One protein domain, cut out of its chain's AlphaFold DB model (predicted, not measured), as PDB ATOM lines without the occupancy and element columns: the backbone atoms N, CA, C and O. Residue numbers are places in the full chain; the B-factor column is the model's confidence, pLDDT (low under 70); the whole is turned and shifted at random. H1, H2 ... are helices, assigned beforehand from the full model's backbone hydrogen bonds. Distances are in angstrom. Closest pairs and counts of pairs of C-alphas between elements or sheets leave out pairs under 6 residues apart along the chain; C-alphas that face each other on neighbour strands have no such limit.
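Overview. This is residues 6 to 93 of the 96 residues of an uncharacterized protein of Sphingobium sp. MP9-4 (UniProt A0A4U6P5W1). A wide, open V of two helices, H3, the longest, and H2, with the tip of the V at residues 27 to 31, makes a loose body, and a long arm sticks out from it. H1 sits at the far end of H2, the long link of residues 51 to 61 folds back from the end of H3 to H4, and the free residues 66 to 93, which include H5, make the arm and much of the length. The printed part has 88 residues with five named helices, H1 to H5 in chain order, and no named strand; the class is all helix. The whole is extended, with a radius of gyration of the C-alphas of 20.6 A, and its outline is flat, spanning 61 by 38 by 17 A.

Along the chain. H3, residues 32 to 50, is 26.2 A long and begins at C-alpha 32 (-7.272, -11.676, -13.424). Before it come H2, residues 14 to 26, 17.2 A, and H1, residues 6 to 11, 8.8 A, from C-alpha 6 (-34.340, 0.963, -15.466). After it come H4, residues 62 to 71, 14.4 A, and H5, residues 76 to 92, 24.5 A, ending at C-alpha 92 (24.266, -3.780, 3.225).

Arrangement. H3 is apart from H1, H2, H4 and H5. H1 and H2 are close but not clearly touching; their closest C-alphas, of Ser 9 and Phe 17, are 5.9 A apart. They run opposite ways at a steep tilt of 40 degrees. H4 and H5 are apart from each other and from H1 and H2. In H1, H2, H3, H4 and H5 every O i to N i+4 pair is within hydrogen-bond range.

Size, cuts and confidence. The two C-alphas farthest apart, of Ala 10 and Ala 93, are 65.0 A apart. The printed part has no cut. The link H3 to H4 is long; the others are tight. Mean pLDDT of the printed part is 72.5, with 30 residues under 70, among them 22 to 35 and 51 to 58.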
ATOM      1  N   GLU A   6     -33.064   0.559 -14.849       78.06
ATOM      2  CA  GLU A   6     -34.340   0.963 -15.466       78.06
ATOM      3  C   GLU A   6     -34.222   2.260 -16.276       78.06
ATOM      4  O   GLU A   6     -34.815   2.391 -17.343       78.06
ATOM      5  N   GLU A   7     -33.431   3.227 -15.810       77.81
ATOM      6  CA  GLU A   7     -33.189   4.464 -16.559       77.81
ATOM      7  C   GLU A   7     -32.309   4.222 -17.793       77.81
ATOM      8  O   GLU A   7     -32.458   4.910 -18.804       77.81
ATOM      9  N   LEU A   8     -31.405   3.244 -17.738       74.88
ATOM     10  CA  LEU A   8     -30.558   2.854 -18.865       74.88
ATOM     11  C   LEU A   8     -31.357   2.110 -19.939       74.88
ATOM     12  O   LEU A   8     -31.265   2.481 -21.107       74.88
ATOM     13  N   SER A   9     -32.217   1.160 -19.561       76.94
ATOM     14  CA  SER A   9     -33.076   0.444 -20.519       76.94
ATOM     15  C   SER A   9     -34.103   1.350 -21.205       76.94
ATOM     16  O   SER A   9     -34.512   1.083 -22.332       76.94
ATOM     17  N   ALA A  10     -34.498   2.447 -20.552       79.88
ATOM     18  CA  ALA A  10     -35.406   3.441 -21.117       79.88
ATOM     19  C   ALA A  10     -34.717   4.475 -22.026       79.88
ATOM     20  O   ALA A  10     -35.399   5.155 -22.795       79.88
ATOM     21  N   THR A  11     -33.394   4.647 -21.918       83.88
ATOM     22  CA  THR A  11     -32.650   5.698 -22.641       83.88
ATOM     23  C   THR A  11     -31.722   5.173 -23.730       83.88
ATOM     24  O   THR A  11     -31.361   5.944 -24.620       83.88
ATOM     25  N   MET A  12     -31.354   3.894 -23.682       82.75
ATOM     26  CA  MET A  12     -30.518   3.225 -24.677       82.75
ATOM     27  C   MET A  12     -31.391   2.458 -25.668       82.75
ATOM     28  O   MET A  12     -32.505   2.033 -25.349       82.75
ATOM     29  N   SER A  13     -30.896   2.273 -26.890       86.12
ATOM     30  CA  SER A  13     -31.506   1.291 -27.786       86.12
ATOM     31  C   SER A  13     -31.361  -0.121 -27.202       86.12
ATOM     32  O   SER A  13     -30.495  -0.372 -26.365       86.12
ATOM     33  N   MET A  14     -32.209  -1.060 -27.631       77.38
ATOM     34  CA  MET A  14     -32.185  -2.426 -27.092       77.38
ATOM     35  C   MET A  14     -30.825  -3.111 -27.311       77.38
ATOM     36  O   MET A  14     -30.355  -3.834 -26.438       77.38
ATOM     37  N   ASP A  15     -30.177  -2.843 -28.448       75.25
ATOM     38  CA  ASP A  15     -28.851  -3.383 -28.764       75.25
ATOM     39  C   ASP A  15     -27.769  -2.772 -27.860       75.25
ATOM     40  O   ASP A  15     -26.989  -3.508 -27.260       75.25
ATOM     41  N   GLU A  16     -27.773  -1.449 -27.669       74.25
ATOM     42  CA  GLU A  16     -26.850  -0.765 -26.749       74.25
ATOM     43  C   GLU A  16     -27.068  -1.188 -25.290       74.25
ATOM     44  O   GLU A  16     -26.114  -1.305 -24.525       74.25
ATOM     45  N   PHE A  17     -28.317  -1.434 -24.888       80.56
ATOM     46  CA  PHE A  17     -28.630  -1.922 -23.550       80.56
ATOM     47  C   PHE A  17     -28.133  -3.354 -23.344       80.56
ATOM     48  O   PHE A  17     -27.594  -3.654 -22.285       80.56
ATOM     49  N   HIS A  18     -28.270  -4.234 -24.340       74.00
ATOM     50  CA  HIS A  18     -27.710  -5.583 -24.267       74.00
ATOM     51  C   HIS A  18     -26.184  -5.583 -24.264       74.00
ATOM     52  O   HIS A  18     -25.595  -6.407 -23.574       74.00
ATOM     53  N   GLU A  19     -25.541  -4.665 -24.983       68.06
ATOM     54  CA  GLU A  19     -24.088  -4.494 -24.930       68.06
ATOM     55  C   GLU A  19     -23.640  -3.973 -23.559       68.06
ATOM     56  O   GLU A  19     -22.729  -4.537 -22.960       68.06
ATOM     57  N   TRP A  20     -24.332  -2.972 -23.004       75.69
ATOM     58  CA  TRP A  20     -24.095  -2.467 -21.648       75.69
ATOM     59  C   TRP A  20     -24.327  -3.544 -20.580       75.69
ATOM     60  O   TRP A  20     -23.520  -3.703 -19.666       75.69
ATOM     61  N   ALA A  21     -25.409  -4.313 -20.706       70.94
ATOM     62  CA  ALA A  21     -25.734  -5.405 -19.802       70.94
ATOM     63  C   ALA A  21     -24.714  -6.536 -19.930       70.94
ATOM     64  O   ALA A  21     -24.224  -7.002 -18.918       70.94
ATOM     65  N   ALA A  22     -24.313  -6.931 -21.139       65.50
ATOM     66  CA  ALA A  22     -23.250  -7.915 -21.333       65.50
ATOM     67  C   ALA A  22     -21.917  -7.418 -20.761       65.50
ATOM     68  O   ALA A  22     -21.217  -8.177 -20.102       65.50
ATOM     69  N   PHE A  23     -21.593  -6.138 -20.942       61.75
ATOM     70  CA  PHE A  23     -20.419  -5.525 -20.339       61.75
ATOM     71  C   PHE A  23     -20.486  -5.607 -18.810       61.75
ATOM     72  O   PHE A  23     -19.535  -6.058 -18.206       61.75
ATOM     73  N   HIS A  24     -21.601  -5.281 -18.155       64.56
ATOM     74  CA  HIS A  24     -21.662  -5.266 -16.684       64.56
ATOM     75  C   HIS A  24     -22.056  -6.594 -16.005       64.56
ATOM     76  O   HIS A  24     -21.701  -6.786 -14.843       64.56
ATOM     77  N   ASP A  25     -22.751  -7.499 -16.695       61.12
ATOM     78  CA  ASP A  25     -23.084  -8.850 -16.216       61.12
ATOM     79  C   ASP A  25     -21.968  -9.863 -16.521       61.12
ATOM     80  O   ASP A  25     -21.894 -10.903 -15.861       61.12
ATOM     81  N   VAL A  26     -21.120  -9.595 -17.528       55.25
ATOM     82  CA  VAL A  26     -20.075 -10.522 -18.005       55.25
ATOM     83  C   VAL A  26     -18.655  -9.941 -17.895       55.25
ATOM     84  O   VAL A  26     -17.706 -10.730 -17.937       55.25
ATOM     85  N   GLU A  27     -18.447  -8.625 -17.690       51.94
ATOM     86  CA  GLU A  27     -17.100  -8.137 -17.340       51.94
ATOM     87  C   GLU A  27     -16.623  -8.756 -16.032       51.94
ATOM     88  O   GLU A  27     -17.390  -8.997 -15.097       51.94
ATOM     89  N   PRO A  28     -15.332  -9.075 -15.973       52.03
ATOM     90  CA  PRO A  28     -14.985 -10.365 -15.454       52.03
ATOM     91  C   PRO A  28     -14.754 -10.262 -13.940       52.03
ATOM     92  O   PRO A  28     -14.184  -9.306 -13.405       52.03
ATOM     93  N   PHE A  29     -15.364 -11.219 -13.246       53.19
ATOM     94  CA  PHE A  29     -15.509 -11.244 -11.804       53.19
ATOM     95  C   PHE A  29     -14.154 -11.406 -11.112       53.19
ATOM     96  O   PHE A  29     -13.641 -12.513 -10.961       53.19
ATOM     97  N   GLY A  30     -13.658 -10.300 -10.560       60.22
ATOM     98  CA  GLY A  30     -12.644 -10.318  -9.513       60.22
ATOM     99  C   GLY A  30     -11.219 -10.145 -10.024       60.22
ATOM    100  O   GLY A  30     -10.873  -9.147 -10.658       60.22
ATOM    101  N   THR A  31     -10.337 -11.055  -9.622       60.41
ATOM    102  CA  THR A  31      -8.913 -10.997  -9.975       60.41
ATOM    103  C   THR A  31      -8.672 -11.550 -11.385       60.41
ATOM    104  O   THR A  31      -9.389 -12.451 -11.809       60.41
ATOM    105  N   PRO A  32      -7.606 -11.129 -12.100       64.25
ATOM    106  CA  PRO A  32      -7.272 -11.676 -13.424       64.25
ATOM    107  C   PRO A  32      -7.220 -13.215 -13.480       64.25
ATOM    108  O   PRO A  32      -7.460 -13.824 -14.516       64.25
ATOM    109  N   VAL A  33      -6.919 -13.854 -12.345       63.44
ATOM    110  CA  VAL A  33      -6.880 -15.313 -12.191       63.44
ATOM    111  C   VAL A  33      -8.279 -15.941 -12.188       63.44
ATOM    112  O   VAL A  33      -8.452 -17.061 -12.670       63.44
ATOM    113  N   GLU A  34      -9.273 -15.274 -11.609       64.88
ATOM    114  CA  GLU A  34     -10.658 -15.756 -11.562       64.88
ATOM    115  C   GLU A  34     -11.316 -15.666 -12.937       64.88
ATOM    116  O   GLU A  34     -11.977 -16.614 -13.368       64.88
ATOM    117  N   ASP A  35     -11.006 -14.610 -13.677       69.62
ATOM    118  CA  ASP A  35     -11.433 -14.420 -15.059       69.62
ATOM    119  C   ASP A  35     -10.885 -15.497 -15.990       69.62
ATOM    120  O   ASP A  35     -11.629 -16.082 -16.776       69.62
ATOM    121  N   ASP A  36      -9.592 -15.814 -15.868       70.44
ATOM    122  CA  ASP A  36      -8.964 -16.887 -16.638       70.44
ATOM    123  C   ASP A  36      -9.616 -18.241 -16.326       70.44
ATOM    124  O   ASP A  36      -9.836 -19.066 -17.217       70.44
ATOM    125  N   ARG A  37      -9.974 -18.491 -15.060       72.25
ATOM    126  CA  ARG A  37     -10.692 -19.715 -14.669       72.25
ATOM    127  C   ARG A  37     -12.080 -19.770 -15.299       72.25
ATOM    128  O   ARG A  37     -12.441 -20.811 -15.849       72.25
ATOM    129  N   PHE A  38     -12.830 -18.673 -15.254       75.44
ATOM    130  CA  PHE A  38     -14.146 -18.579 -15.879       75.44
ATOM    131  C   PHE A  38     -14.063 -18.783 -17.396       75.44
ATOM    132  O   PHE A  38     -14.765 -19.637 -17.943       75.44
ATOM    133  N   ARG A  39     -13.126 -18.093 -18.058       75.44
ATOM    134  CA  ARG A  39     -12.855 -18.225 -19.493       75.44
ATOM    135  C   ARG A  39     -12.583 -19.672 -19.887       75.44
ATOM    136  O   ARG A  39     -13.156 -20.160 -20.858       75.44
ATOM    137  N   ASN A  40     -11.754 -20.375 -19.119       74.75
ATOM    138  CA  ASN A  40     -11.426 -21.773 -19.383       74.75
ATOM    139  C   ASN A  40     -12.647 -22.698 -19.271       74.75
ATOM    140  O   ASN A  40     -12.851 -23.553 -20.136       74.75
ATOM    141  N   VAL A  41     -13.483 -22.523 -18.242       79.31
ATOM    142  CA  VAL A  41     -14.708 -23.325 -18.068       79.31
ATOM    143  C   VAL A  41     -15.687 -23.078 -19.215       79.31
ATOM    144  O   VAL A  41     -16.226 -24.033 -19.780       79.31
ATOM    145  N   LEU A  42     -15.877 -21.817 -19.606       77.94
ATOM    146  CA  LEU A  42     -16.807 -21.464 -20.674       77.94
ATOM    147  C   LEU A  42     -16.318 -21.930 -22.048       77.94
ATOM    148  O   LEU A  42     -17.101 -22.465 -22.833       77.94
ATOM    149  N   ALA A  43     -15.017 -21.805 -22.319       77.56
ATOM    150  CA  ALA A  43     -14.392 -22.307 -23.539       77.56
ATOM    151  C   ALA A  43     -14.589 -23.821 -23.701       77.56
ATOM    152  O   ALA A  43     -14.887 -24.293 -24.800       77.56
ATOM    153  N   LEU A  44     -14.482 -24.590 -22.611       77.44
ATOM    154  CA  LEU A  44     -14.731 -26.035 -22.626       77.44
ATOM    155  C   LEU A  44     -16.196 -26.363 -22.946       77.44
ATOM    156  O   LEU A  44     -16.453 -27.233 -23.779       77.44
ATOM    157  N   GLN A  45     -17.147 -25.657 -22.330       82.06
ATOM    158  CA  GLN A  45     -18.578 -25.854 -22.585       82.06
ATOM    159  C   GLN A  45     -18.965 -25.469 -24.016       82.06
ATOM    160  O   GLN A  45     -19.640 -26.228 -24.710       82.06
ATOM    161  N   TYR A  46     -18.487 -24.320 -24.491       76.38
ATOM    162  CA  TYR A  46     -18.759 -23.836 -25.840       76.38
ATOM    163  C   TYR A  46     -18.166 -24.759 -26.905       76.38
ATOM    164  O   TYR A  46     -18.836 -25.089 -27.882       76.38
ATOM    165  N   LYS A  47     -16.935 -25.245 -26.699       77.12
ATOM    166  CA  LYS A  47     -16.303 -26.232 -27.582       77.12
ATOM    167  C   LYS A  47     -17.081 -27.547 -27.616       77.12
ATOM    168  O   LYS A  47     -17.230 -28.125 -28.690       77.12
ATOM    169  N   ALA A  48     -17.581 -28.009 -26.470       80.94
ATOM    170  CA  ALA A  48     -18.388 -29.223 -26.395       80.94
ATOM    171  C   ALA A  48     -19.714 -29.101 -27.167       80.94
ATOM    172  O   ALA A  48     -20.174 -30.087 -27.734       80.94
ATOM    173  N   LEU A  49     -20.303 -27.903 -27.215       80.25
ATOM    174  CA  LEU A  49     -21.568 -27.641 -27.909       80.25
ATOM    175  C   LEU A  49     -21.394 -27.338 -29.403       80.25
ATOM    176  O   LEU A  49     -22.174 -27.818 -30.217       80.25
ATOM    177  N   ASN A  50     -20.375 -26.555 -29.767       77.75
ATOM    178  CA  ASN A  50     -20.255 -25.948 -31.097       77.75
ATOM    179  C   ASN A  50     -19.079 -26.483 -31.931       77.75
ATOM    180  O   ASN A  50     -18.883 -26.052 -33.064       77.75
ATOM    181  N   GLY A  51     -18.283 -27.417 -31.396       69.50
ATOM    182  CA  GLY A  51     -17.235 -28.158 -32.113       69.50
ATOM    183  C   GLY A  51     -15.964 -27.364 -32.437       69.50
ATOM    184  O   GLY A  51     -14.863 -27.903 -32.332       69.50
ATOM    185  N   THR A  52     -16.082 -26.080 -32.767       64.69
ATOM    186  CA  THR A  52     -14.963 -25.206 -33.141       64.69
ATOM    187  C   THR A  52     -15.305 -23.747 -32.868       64.69
ATOM    188  O   THR A  52     -16.118 -23.179 -33.587       64.69
ATOM    189  N   ALA A  53     -14.674 -23.146 -31.858       57.84
ATOM    190  CA  ALA A  53     -14.064 -21.812 -31.933       57.84
ATOM    191  C   ALA A  53     -13.509 -21.398 -30.565       57.84
ATOM    192  O   ALA A  53     -14.083 -21.697 -29.516       57.84
ATOM    193  N   GLU A  54     -12.382 -20.700 -30.621       60.91
ATOM    194  CA  GLU A  54     -11.852 -19.900 -29.529       60.91
ATOM    195  C   GLU A  54     -12.839 -18.754 -29.250       60.91
ATOM    196  O   GLU A  54     -13.340 -18.104 -30.172       60.91
ATOM    197  N   ILE A  55     -13.209 -18.563 -27.983       65.00
ATOM    198  CA  ILE A  55     -14.171 -17.530 -27.598       65.00
ATOM    199  C   ILE A  55     -13.433 -16.191 -27.518       65.00
ATOM    200  O   ILE A  55     -12.654 -15.975 -26.588       65.00
ATOM    201  N   HIS A  56     -13.698 -15.309 -28.482       65.56
ATOM    202  CA  HIS A  56     -13.100 -13.968 -28.549       65.56
ATOM    203  C   HIS A  56     -13.944 -12.879 -27.874       65.56
ATOM    204  O   HIS A  56     -13.427 -11.835 -27.511       65.56
ATOM    205  N   TRP A  57     -15.238 -13.114 -27.638       64.25
ATOM    206  CA  TRP A  57     -16.101 -12.153 -26.930       64.25
ATOM    207  C   TRP A  57     -15.886 -12.135 -25.406       64.25
ATOM    208  O   TRP A  57     -16.505 -11.343 -24.710       64.25
ATOM    209  N   LEU A  58     -15.000 -12.997 -24.891       64.81
ATOM    210  CA  LEU A  58     -14.497 -12.955 -23.510       64.81
ATOM    211  C   LEU A  58     -13.135 -12.253 -23.401       64.81
ATOM    212  O   LEU A  58     -12.563 -12.205 -22.313       64.81
ATOM    213  N   ASP A  59     -12.563 -11.779 -24.512       70.25
ATOM    214  CA  ASP A  59     -11.315 -11.027 -24.448       70.25
ATOM    215  C   ASP A  59     -11.562  -9.695 -23.732       70.25
ATOM    216  O   ASP A  59     -12.450  -8.928 -24.101       70.25
ATOM    217  N   ARG A  60     -10.768  -9.422 -22.688       66.25
ATOM    218  CA  ARG A  60     -10.816  -8.131 -21.998       66.25
ATOM    219  C   ARG A  60     -10.452  -7.018 -22.978       66.25
ATOM    220  O   ARG A  60      -9.491  -7.155 -23.743       66.25
ATOM    221  N   ASP A  61     -11.142  -5.885 -22.872       74.50
ATOM    222  CA  ASP A  61     -10.775  -4.681 -23.613       74.50
ATOM    223  C   ASP A  61      -9.297  -4.320 -23.306       74.50
ATOM    224  O   ASP A  61      -8.911  -4.181 -22.129       74.50
ATOM    225  N   PRO A  62      -8.435  -4.185 -24.336       76.44
ATOM    226  CA  PRO A  62      -7.029  -3.834 -24.159       76.44
ATOM    227  C   PRO A  62      -6.812  -2.486 -23.460       76.44
ATOM    228  O   PRO A  62      -5.881  -2.354 -22.658       76.44
ATOM    229  N   GLN A  63      -7.647  -1.487 -23.757       74.25
ATOM    230  CA  GLN A  63      -7.599  -0.149 -23.168       74.25
ATOM    231  C   GLN A  63      -8.035  -0.188 -21.706       74.25
ATOM    232  O   GLN A  63      -7.347   0.367 -20.848       74.25
ATOM    233  N   TRP A  64      -9.110  -0.911 -21.396       72.31
ATOM    234  CA  TRP A  64      -9.569  -1.069 -20.015       72.31
ATOM    235  C   TRP A  64      -8.555  -1.829 -19.157       72.31
ATOM    236  O   TRP A  64      -8.202  -1.414 -18.053       72.31
ATOM    237  N   SER A  65      -7.961  -2.886 -19.710       71.94
ATOM    238  CA  SER A  65      -6.881  -3.631 -19.054       71.94
ATOM    239  C   SER A  65      -5.620  -2.788 -18.837       71.94
ATOM    240  O   SER A  65      -4.874  -3.012 -17.882       71.94
ATOM    241  N   ALA A  66      -5.328  -1.831 -19.723       76.12
ATOM    242  CA  ALA A  66      -4.257  -0.858 -19.510       76.12
ATOM    243  C   ALA A  66      -4.611   0.118 -18.378       76.12
ATOM    244  O   ALA A  66      -3.808   0.296 -17.467       76.12
ATOM    245  N   HIS A  67      -5.835   0.643 -18.368       75.00
ATOM    246  CA  HIS A  67      -6.324   1.537 -17.323       75.00
ATOM    247  C   HIS A  67      -6.287   0.901 -15.924       75.00
ATOM    248  O   HIS A  67      -5.785   1.505 -14.979       75.00
ATOM    249  N   LEU A  68      -6.740  -0.349 -15.792       69.94
ATOM    250  CA  LEU A  68      -6.684  -1.084 -14.524       69.94
ATOM    251  C   LEU A  68      -5.242  -1.328 -14.053       69.94
ATOM    252  O   LEU A  68      -4.978  -1.295 -12.854       69.94
ATOM    253  N   ARG A  69      -4.294  -1.543 -14.978       71.06
ATOM    254  CA  ARG A  69      -2.863  -1.655 -14.644       71.06
ATOM    255  C   ARG A  69      -2.279  -0.332 -14.165       71.06
ATOM    256  O   ARG A  69      -1.463  -0.348 -13.248       71.06
ATOM    257  N   ASP A  70      -2.703   0.782 -14.751       76.94
ATOM    258  CA  ASP A  70      -2.298   2.115 -14.305       76.94
ATOM    259  C   ASP A  70      -2.872   2.448 -12.921       76.94
ATOM    260  O   ASP A  70      -2.153   2.986 -12.085       76.94
ATOM    261  N   LEU A  71      -4.121   2.061 -12.639       71.62
ATOM    262  CA  LEU A  71      -4.738   2.199 -11.311       71.62
ATOM    263  C   LEU A  71      -4.088   1.304 -10.247       71.62
ATOM    264  O   LEU A  71      -3.973   1.703  -9.092       71.62
ATOM    265  N   ALA A  72      -3.686   0.089 -10.622       67.00
ATOM    266  CA  ALA A  72      -3.015  -0.853  -9.727       67.00
ATOM    267  C   ALA A  72      -1.527  -0.529  -9.512       67.00
ATOM    268  O   ALA A  72      -0.880  -1.147  -8.663       67.00
ATOM    269  N   ARG A  73      -0.959   0.408 -10.282       68.94
ATOM    270  CA  ARG A  73       0.423   0.839 -10.102       68.94
ATOM    271  C   ARG A  73       0.510   1.654  -8.803       68.94
ATOM    272  O   ARG A  73      -0.252   2.607  -8.644       68.94
ATOM    273  N   PRO A  74       1.428   1.317  -7.879       68.81
ATOM    274  CA  PRO A  74       1.637   2.138  -6.696       68.81
ATOM    275  C   PRO A  74       2.011   3.574  -7.103       68.81
ATOM    276  O   PRO A  74       2.618   3.762  -8.170       68.81
ATOM    277  N   PRO A  75       1.664   4.583  -6.284       78.12
ATOM    278  CA  PRO A  75       2.107   5.957  -6.481       78.12
ATOM    279  C   PRO A  75       3.605   6.013  -6.795       78.12
ATOM    280  O   PRO A  75       4.396   5.241  -6.254       78.12
ATOM    281  N   LEU A  76       3.998   6.919  -7.694       69.31
ATOM    282  CA  LEU A  76       5.388   7.023  -8.149       69.31
ATOM    283  C   LEU A  76       6.361   7.206  -6.974       69.31
ATOM    284  O   LEU A  76       7.448   6.636  -6.996       69.31
ATOM    285  N   ASP A  77       5.939   7.947  -5.952       70.81
ATOM    286  CA  ASP A  77       6.717   8.193  -4.741       70.81
ATOM    287  C   ASP A  77       6.980   6.890  -3.964       70.81
ATOM    288  O   ASP A  77       8.134   6.599  -3.651       70.81
ATOM    289  N   ASP A  78       5.963   6.038  -3.789       74.44
ATOM    290  CA  ASP A  78       6.086   4.730  -3.126       74.44
ATOM    291  C   ASP A  78       6.986   3.770  -3.925       74.44
ATOM    292  O   ASP A  78       7.774   3.002  -3.368       74.44
ATOM    293  N   ALA A  79       6.904   3.817  -5.260       71.00
ATOM    294  CA  ALA A  79       7.751   3.008  -6.135       71.00
ATOM    295  C   ALA A  79       9.226   3.454  -6.095       71.00
ATOM    296  O   ALA A  79      10.133   2.617  -6.155       71.00
ATOM    297  N   ILE A  80       9.471   4.766  -5.996       78.69
ATOM    298  CA  ILE A  80      10.809   5.343  -5.840       78.69
ATOM    299  C   ILE A  80      11.386   4.972  -4.470       78.69
ATOM    300  O   ILE A  80      12.533   4.525  -4.398       78.69
ATOM    301  N   GLU A  81      10.602   5.116  -3.402       80.12
ATOM    302  CA  GLU A  81      11.017   4.774  -2.041       80.12
ATOM    303  C   GLU A  81      11.379   3.286  -1.934       80.12
ATOM    304  O   GLU A  81      12.512   2.958  -1.571       80.12
ATOM    305  N   ALA A  82      10.505   2.390  -2.405       77.56
ATOM    306  CA  ALA A  82      10.763   0.950  -2.425       77.56
ATOM    307  C   ALA A  82      12.026   0.575  -3.226       77.56
ATOM    308  O   ALA A  82      12.793  -0.305  -2.821       77.56
ATOM    309  N   TYR A  83      12.289   1.250  -4.353       82.62
ATOM    310  CA  TYR A  83      13.511   1.035  -5.134       82.62
ATOM    311  C   TYR A  83      14.771   1.421  -4.346       82.62
ATOM    312  O   TYR A  83      15.757   0.672  -4.333       82.62
ATOM    313  N   PHE A  84      14.761   2.579  -3.682       85.81
ATOM    314  CA  PHE A  84      15.908   3.032  -2.897       85.81
ATOM    315  C   PHE A  84      16.119   2.186  -1.640       85.81
ATOM    316  O   PHE A  84      17.266   1.850  -1.340       85.81
ATOM    317  N   GLU A  85      15.054   1.763  -0.960       84.56
ATOM    318  CA  GLU A  85      15.139   0.832   0.167       84.56
ATOM    319  C   GLU A  85      15.746  -0.514  -0.244       84.56
ATOM    320  O   GLU A  85      16.705  -0.978   0.382       84.56
ATOM    321  N   ALA A  86      15.272  -1.105  -1.346       81.62
ATOM    322  CA  ALA A  86      15.814  -2.353  -1.879       81.62
ATOM    323  C   ALA A  86      17.299  -2.219  -2.257       81.62
ATOM    324  O   ALA A  86      18.112  -3.104  -1.976       81.62
ATOM    325  N   ARG A  87      17.686  -1.083  -2.847       82.75
ATOM    326  CA  ARG A  87      19.075  -0.795  -3.222       82.75
ATOM    327  C   ARG A  87      19.985  -0.600  -2.004       82.75
ATOM    328  O   ARG A  87      21.118  -1.078  -2.016       82.75
ATOM    329  N   ILE A  88      19.507   0.067  -0.954       84.25
ATOM    330  CA  ILE A  88      20.238   0.224   0.313       84.25
ATOM    331  C   ILE A  88      20.392  -1.133   1.014       84.25
ATOM    332  O   ILE A  88      21.470  -1.438   1.525       84.25
ATOM    333  N   ALA A  89      19.349  -1.966   1.015       81.50
ATOM    334  CA  ALA A  89      19.398  -3.315   1.576       81.50
ATOM    335  C   ALA A  89      20.408  -4.207   0.833       81.50
ATOM    336  O   ALA A  89      21.218  -4.876   1.473       81.50
ATOM    337  N   ALA A  90      20.436  -4.146  -0.502       78.38
ATOM    338  CA  ALA A  90      21.392  -4.884  -1.326       78.38
ATOM    339  C   ALA A  90      22.852  -4.449  -1.095       78.38
ATOM    340  O   ALA A  90      23.749  -5.283  -1.131       78.38
ATOM    341  N   GLN A  91      23.106  -3.166  -0.812       76.94
ATOM    342  CA  GLN A  91      24.451  -2.671  -0.473       76.94
ATOM    343  C   GLN A  91      24.911  -3.055   0.940       76.94
ATOM    344  O   GLN A  91      26.111  -3.083   1.205       76.94
ATOM    345  N   LYS A  92      23.975  -3.328   1.855       72.56
ATOM    346  CA  LYS A  92      24.266  -3.780   3.225       72.56
ATOM    347  C   LYS A  92      24.419  -5.297   3.339       72.56
ATOM    348  O   LYS A  92      24.876  -5.769   4.378       72.56
ATOM    349  N   ALA A  93      24.036  -6.055   2.313       64.81
ATOM    350  CA  ALA A  93      24.240  -7.495   2.289       64.81
ATOM    351  C   ALA A  93      25.749  -7.792   2.164       64.81
ATOM    352  O   ALA A  93      26.378  -7.318   1.216       64.81
TER     353      ALA A  93